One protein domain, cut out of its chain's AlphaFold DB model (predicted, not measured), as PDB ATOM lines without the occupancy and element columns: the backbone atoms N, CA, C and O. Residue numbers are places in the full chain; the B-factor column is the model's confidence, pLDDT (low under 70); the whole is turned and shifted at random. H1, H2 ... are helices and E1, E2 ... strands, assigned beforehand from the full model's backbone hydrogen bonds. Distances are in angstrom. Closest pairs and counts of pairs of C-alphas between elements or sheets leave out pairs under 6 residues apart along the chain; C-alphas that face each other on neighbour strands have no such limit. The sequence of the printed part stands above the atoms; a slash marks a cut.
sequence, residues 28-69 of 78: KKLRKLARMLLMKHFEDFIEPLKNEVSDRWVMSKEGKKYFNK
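Overview. This is residues 28 to 69 of the 78 residues of an uncharacterized protein of Parcubacteria group bacterium GW2011_GWA2_38_13b (UniProt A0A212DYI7). A helix, H1, is followed by a stretch that folds back past its last turn and returns to the helix's beginning, where the very short helix H2 comes near residues 29 to 30; from there a free tail, residues 55 to 69, sticks out and makes much of the length. The turn at residues 39 to 44 sticks out at the other end, and the short strand E1 lies within the tail. The printed part has 42 residues, with two named helices and one named strand in the order H1, H2, E1, and there is no paired sheet. It is mostly helix by its named elements, though these hold 20 residues, under half of those printed. The whole is extended, with a radius of gyration of the C-alphas of 16.9 A and spans of 58 by 14 by 14 A.

Arrangement. H1, residues 28 to 40, comes first, and a short link of 9 residues joins it to H2, residues 50 to 53. H1 and H2 only just touch, with 3 pairs of C-alphas within 8 A, and H1 does so with residues 29 to 30 alone. Their closest C-alphas are those of Leu 30 and Val 53, 6.0 A apart, while their centres are 12.2 A apart. A short link of 10 residues leads from H2 to E1, residues 64 to 66, which pairs with no named strand. E1 is apart from H1 and apart from H2. In H1 every pair of O i and N i+4 is within hydrogen-bond range; H2, with 4 residues, is too short for such a pair, and its 1 pair of O i and N i+3 is within range.

Along the chain. H1 begins at C-alpha 28, at (-10.713, 12.724, 233.523), and ends at C-alpha 40, at (7.805, 11.096, 235.234), a length of 18.7 A over 13 residues. H2 runs from Lys 50 to Val 53, 5.4 A from first to last C-alpha. E1 runs from Lys 64 to Tyr 66, 6.9 A from first to last C-alpha, and ends at C-alpha 66, at (-39.035, 0.339, 241.079).

Size, cuts and confidence. The two C-alphas farthest apart are those of Glu 43 and Lys 69, at 58.2 A. The C-alphas of Lys 28 and Lys 69, the first and last printed, are 39.6 A apart. The printed part has no cut, and neither link is long. Residues 39 to 44 and 55 to 69 stand free. The mean pLDDT of the printed part is 82.1; confidence is low, under 70, at residues 61 to 67 and at residue 69. The mean is 92 in H1 and 63 in E1.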
ATOM      1  N   LYS A  28     -11.604  11.644 233.981       93.44
ATOM      2  CA  LYS A  28     -10.713  12.724 233.523       93.44
ATOM      3  C   LYS A  28      -9.538  12.917 234.482       93.44
ATOM      4  O   LYS A  28      -8.405  13.001 234.017       93.44
ATOM      5  N   LYS A  29      -9.798  12.961 235.793       91.75
ATOM      6  CA  LYS A  29      -8.749  13.095 236.814       91.75
ATOM      7  C   LYS A  29      -7.774  11.919 236.771       91.75
ATOM      8  O   LYS A  29      -6.569  12.150 236.757       91.75
ATOM      9  N   LEU A  30      -8.289  10.692 236.649       94.06
ATOM     10  CA  LEU A  30      -7.463   9.484 236.605       94.06
ATOM     11  C   LEU A  30      -6.532   9.508 235.399       94.06
ATOM     12  O   LEU A  30      -5.327   9.379 235.557       94.06
ATOM     13  N   ARG A  31      -7.069   9.779 234.203       93.19
ATOM     14  CA  ARG A  31      -6.250   9.875 232.986       93.19
ATOM     15  C   ARG A  31      -5.189  10.968 233.074       93.19
ATOM     16  O   ARG A  31      -4.080  10.771 232.593       93.19
ATOM     17  N   LYS A  32      -5.511  12.113 233.685       93.56
ATOM     18  CA  LYS A  32      -4.537  13.191 233.894       93.56
ATOM     19  C   LYS A  32      -3.384  12.725 234.789       93.56
ATOM     20  O   LYS A  32      -2.234  12.938 234.418       93.56
ATOM     21  N   LEU A  33      -3.692  12.091 235.921       91.50
ATOM     22  CA  LEU A  33      -2.689  11.574 236.856       91.50
ATOM     23  C   LEU A  33      -1.853  10.453 236.240       91.50
ATOM     24  O   LEU A  33      -0.632  10.541 236.271       91.50
ATOM     25  N   ALA A  34      -2.492   9.469 235.605       92.44
ATOM     26  CA  ALA A  34      -1.803   8.379 234.922       92.44
ATOM     27  C   ALA A  34      -0.818   8.912 233.872       92.44
ATOM     28  O   ALA A  34       0.338   8.513 233.859       92.44
ATOM     29  N   ARG A  35      -1.234   9.891 233.052       92.69
ATOM     30  CA  ARG A  35      -0.346  10.519 232.061       92.69
ATOM     31  C   ARG A  35       0.840  11.234 232.711       92.69
ATOM     32  O   ARG A  35       1.948  11.141 232.203       92.69
ATOM     33  N   MET A  36       0.615  11.955 233.810       91.56
ATOM     34  CA  MET A  36       1.696  12.637 234.529       91.56
ATOM     35  C   MET A  36       2.699  11.650 235.132       91.56
ATOM     36  O   MET A  36       3.899  11.889 235.046       91.56
ATOM     37  N   LEU A  37       2.218  10.550 235.715       90.88
ATOM     38  CA  LEU A  37       3.075   9.515 236.290       90.88
ATOM     39  C   LEU A  37       3.848   8.761 235.210       90.88
ATOM     40  O   LEU A  37       5.053   8.624 235.352       90.88
ATOM     41  N   LEU A  38       3.206   8.393 234.098       91.62
ATOM     42  CA  LEU A  38       3.873   7.796 232.934       91.62
ATOM     43  C   LEU A  38       5.016   8.667 232.401       91.62
ATOM     44  O   LEU A  38       6.062   8.145 232.042       91.62
ATOM     45  N   MET A  39       4.834   9.991 232.355       90.44
ATOM     46  CA  MET A  39       5.883  10.909 231.892       90.44
ATOM     47  C   MET A  39       7.053  11.041 232.874       90.44
ATOM     48  O   MET A  39       8.155  11.374 232.453       90.44
ATOM     49  N   LYS A  40       6.813  10.849 234.175       89.00
ATOM     50  CA  LYS A  40       7.805  11.096 235.234       89.00
ATOM     51  C   LYS A  40       8.511   9.820 235.706       89.00
ATOM     52  O   LYS A  40       9.670   9.875 236.097       89.00
ATOM     53  N   HIS A  41       7.803   8.698 235.684       89.69
ATOM     54  CA  HIS A  41       8.193   7.408 236.246       89.69
ATOM     55  C   HIS A  41       7.817   6.305 235.253       89.69
ATOM     56  O   HIS A  41       6.965   5.475 235.542       89.69
ATOM     57  N   PHE A  42       8.377   6.358 234.041       86.75
ATOM     58  CA  PHE A  42       7.992   5.444 232.962       86.75
ATOM     59  C   PHE A  42       8.319   3.978 233.284       86.75
ATOM     60  O   PHE A  42       7.473   3.114 233.072       86.75
ATOM     61  N   GLU A  43       9.513   3.707 233.817       87.50
ATOM     62  CA  GLU A  43       9.971   2.345 234.130       87.50
ATOM     63  C   GLU A  43       9.259   1.748 235.356       87.50
ATOM     64  O   GLU A  43       8.868   0.586 235.326       87.50
ATOM     65  N   ASP A  44       8.981   2.567 236.376       89.44
ATOM     66  CA  ASP A  44       8.277   2.167 237.607       89.44
ATOM     67  C   ASP A  44       6.796   2.579 237.599       89.44
ATOM     68  O   ASP A  44       6.206   2.902 238.637       89.44
ATOM     69  N   PHE A  45       6.181   2.658 236.416       88.94
ATOM     70  CA  PHE A  45       4.817   3.154 236.316       88.94
ATOM     71  C   PHE A  45       3.832   2.196 236.995       88.94
ATOM     72  O   PHE A  45       3.589   1.080 236.536       88.94
ATOM     73  N   ILE A  46       3.189   2.690 238.050       87.00
ATOM     74  CA  ILE A  46       2.053   2.039 238.697       87.00
ATOM     75  C   ILE A  46       0.797   2.837 238.352       87.00
ATOM     76  O   ILE A  46       0.720   4.046 238.590       87.00
ATOM     77  N   GLU A  47      -0.200   2.165 237.774       87.19
ATOM     78  CA  GLU A  47      -1.456   2.817 237.414       87.19
ATOM     79  C   GLU A  47      -2.240   3.229 238.677       87.19
ATOM     80  O   GLU A  47      -2.501   2.382 239.534       87.19
ATOM     81  N   PRO A  48      -2.666   4.504 238.798       87.75
ATOM     82  CA  PRO A  48      -3.445   4.965 239.943       87.75
ATOM     83  C   PRO A  48      -4.782   4.244 240.068       87.75
ATOM     84  O   PRO A  48      -5.548   4.133 239.102       87.75
ATOM     85  N   LEU A  49      -5.140   3.860 241.290       88.50
ATOM     86  CA  LEU A  49      -6.444   3.277 241.559       88.50
ATOM     87  C   LEU A  49      -7.528   4.360 241.520       88.50
ATOM     88  O   LEU A  49      -7.375   5.481 242.006       88.50
ATOM     89  N   LYS A  50      -8.712   4.013 241.003       82.62
ATOM     90  CA  LYS A  50      -9.860   4.943 240.940       82.62
ATOM     91  C   LYS A  50     -10.228   5.568 242.286       82.62
ATOM     92  O   LYS A  50     -10.674   6.716 242.312       82.62
ATOM     93  N   ASN A  51     -10.059   4.817 243.370       83.94
ATOM     94  CA  ASN A  51     -10.402   5.265 244.717       83.94
ATOM     95  C   ASN A  51      -9.359   6.244 245.296       83.94
ATOM     96  O   ASN A  51      -9.700   7.010 246.185       83.94
ATOM     97  N   GLU A  52      -8.129   6.266 244.772       82.56
ATOM     98  CA  GLU A  52      -7.086   7.232 245.168       82.56
ATOM     99  C   GLU A  52      -7.330   8.607 244.536       82.56
ATOM    100  O   GLU A  52      -7.001   9.649 245.095       82.56
ATOM    101  N   VAL A  53      -7.939   8.617 243.350       83.69
ATOM    102  CA  VAL A  53      -8.197   9.830 242.565       83.69
ATOM    103  C   VAL A  53      -9.534  10.481 242.924       83.69
ATOM    104  O   VAL A  53      -9.743  11.686 242.731       83.69
ATOM    105  N   SER A  54     -10.488   9.673 243.371       83.25
ATOM    106  CA  SER A  54     -11.850  10.119 243.618       83.25
ATOM    107  C   SER A  54     -12.558   9.243 244.632       83.25
ATOM    108  O   SER A  54     -12.594   8.021 244.481       83.25
ATOM    109  N   ASP A  55     -13.200   9.886 245.603       84.31
ATOM    110  CA  ASP A  55     -14.048   9.191 246.554       84.31
ATOM    111  C   ASP A  55     -15.388   8.810 245.906       84.31
ATOM    112  O   ASP A  55     -16.162   9.651 245.435       84.31
ATOM    113  N   ARG A  56     -15.668   7.506 245.895       73.62
ATOM    114  CA  ARG A  56     -16.905   6.932 245.366       73.62
ATOM    115  C   ARG A  56     -18.121   7.326 246.204       73.62
ATOM    116  O   ARG A  56     -19.230   7.283 245.669       73.62
ATOM    117  N   TRP A  57     -17.948   7.665 247.478       75.81
ATOM    118  CA  TRP A  57     -19.036   8.034 248.388       75.81
ATOM    119  C   TRP A  57     -19.521   9.471 248.187       75.81
ATOM    120  O   TRP A  57     -20.682   9.755 248.457       75.81
ATOM    121  N   VAL A  58     -18.673  10.342 247.632       75.44
ATOM    122  CA  VAL A  58     -18.997  11.752 247.343       75.44
ATOM    123  C   VAL A  58     -19.759  11.914 246.022       75.44
ATOM    124  O   VAL A  58     -20.387  12.942 245.776       75.44
ATOM    125  N   MET A  59     -19.730  10.902 245.151       76.94
ATOM    126  CA  MET A  59     -20.477  10.936 243.894       76.94
ATOM    127  C   MET A  59     -21.974  10.986 244.175       76.94
ATOM    128  O   MET A  59     -22.468  10.252 245.034       76.94
ATOM    129  N   SER A  60     -22.701  11.788 243.393       71.25
ATOM    130  CA  SER A  60     -24.155  11.746 243.412       71.25
ATOM    131  C   SER A  60     -24.589  10.305 243.161       71.25
ATOM    132  O   SER A  60     -24.151   9.675 242.198       71.25
ATOM    133  N   LYS A  61     -25.355   9.737 244.094       65.50
ATOM    134  CA  LYS A  61     -25.813   8.357 243.986       65.50
ATOM    135  C   LYS A  61     -27.132   8.328 243.262       65.50
ATOM    136  O   LYS A  61     -28.101   8.900 243.744       65.50
ATOM    137  N   GLU A  62     -27.196   7.596 242.158       61.78
ATOM    138  CA  GLU A  62     -28.485   7.156 241.634       61.78
ATOM    139  C   GLU A  62     -28.985   6.027 242.538       61.78
ATOM    140  O   GLU A  62     -28.825   4.840 242.248       61.78
ATOM    141  N   GLY A  63     -29.625   6.376 243.652       60.22
ATOM    142  CA  GLY A  63     -30.555   5.425 244.236       60.22
ATOM    143  C   GLY A  63     -31.676   5.219 243.218       60.22
ATOM    144  O   GLY A  63     -32.287   6.191 242.789       60.22
ATOM    145  N   LYS A  64     -31.939   3.988 242.790       62.91
ATOM    146  CA  LYS A  64     -33.062   3.661 241.903       62.91
ATOM    147  C   LYS A  64     -34.028   2.758 242.646       62.91
ATOM    148  O   LYS A  64     -33.604   1.808 243.298       62.91
ATOM    149  N   LYS A  65     -35.317   3.051 242.545       63.84
ATOM    150  CA  LYS A  65     -36.398   2.183 243.017       63.84
ATOM    151  C   LYS A  65     -37.315   1.847 241.859       63.84
ATOM    152  O   LYS A  65     -37.506   2.647 240.940       63.84
ATOM    153  N   TYR A  66     -37.910   0.664 241.935       62.56
ATOM    154  CA  TYR A  66     -39.035   0.339 241.079       62.56
ATOM    155  C   TYR A  66     -40.232   1.216 241.455       62.56
ATOM    156  O   TYR A  66     -40.546   1.408 242.631       62.56
ATOM    157  N   PHE A  67     -40.885   1.772 240.443       68.62
ATOM    158  CA  PHE A  67     -42.087   2.569 240.588       68.62
ATOM    159  C   PHE A  67     -43.216   1.678 241.103       68.62
ATOM    160  O   PHE A  67     -43.613   0.715 240.442       68.62
ATOM    161  N   ASN A  68     -43.731   1.983 242.291       72.25
ATOM    162  CA  ASN A  68     -44.823   1.215 242.869       72.25
ATOM    163  C   ASN A  68     -46.150   1.630 242.221       72.25
ATOM    164  O   ASN A  68     -46.749   2.640 242.592       72.25
ATOM    165  N   LYS A  69     -46.616   0.809 241.277       69.50
ATOM    166  CA  LYS A  69     -47.865   1.028 240.536       69.50
ATOM    167  C   LYS A  69     -49.104   1.108 241.427       69.50
ATOM    168  O   LYS A  69     -50.031   1.828 241.089       69.50
TER     169      LYS A  69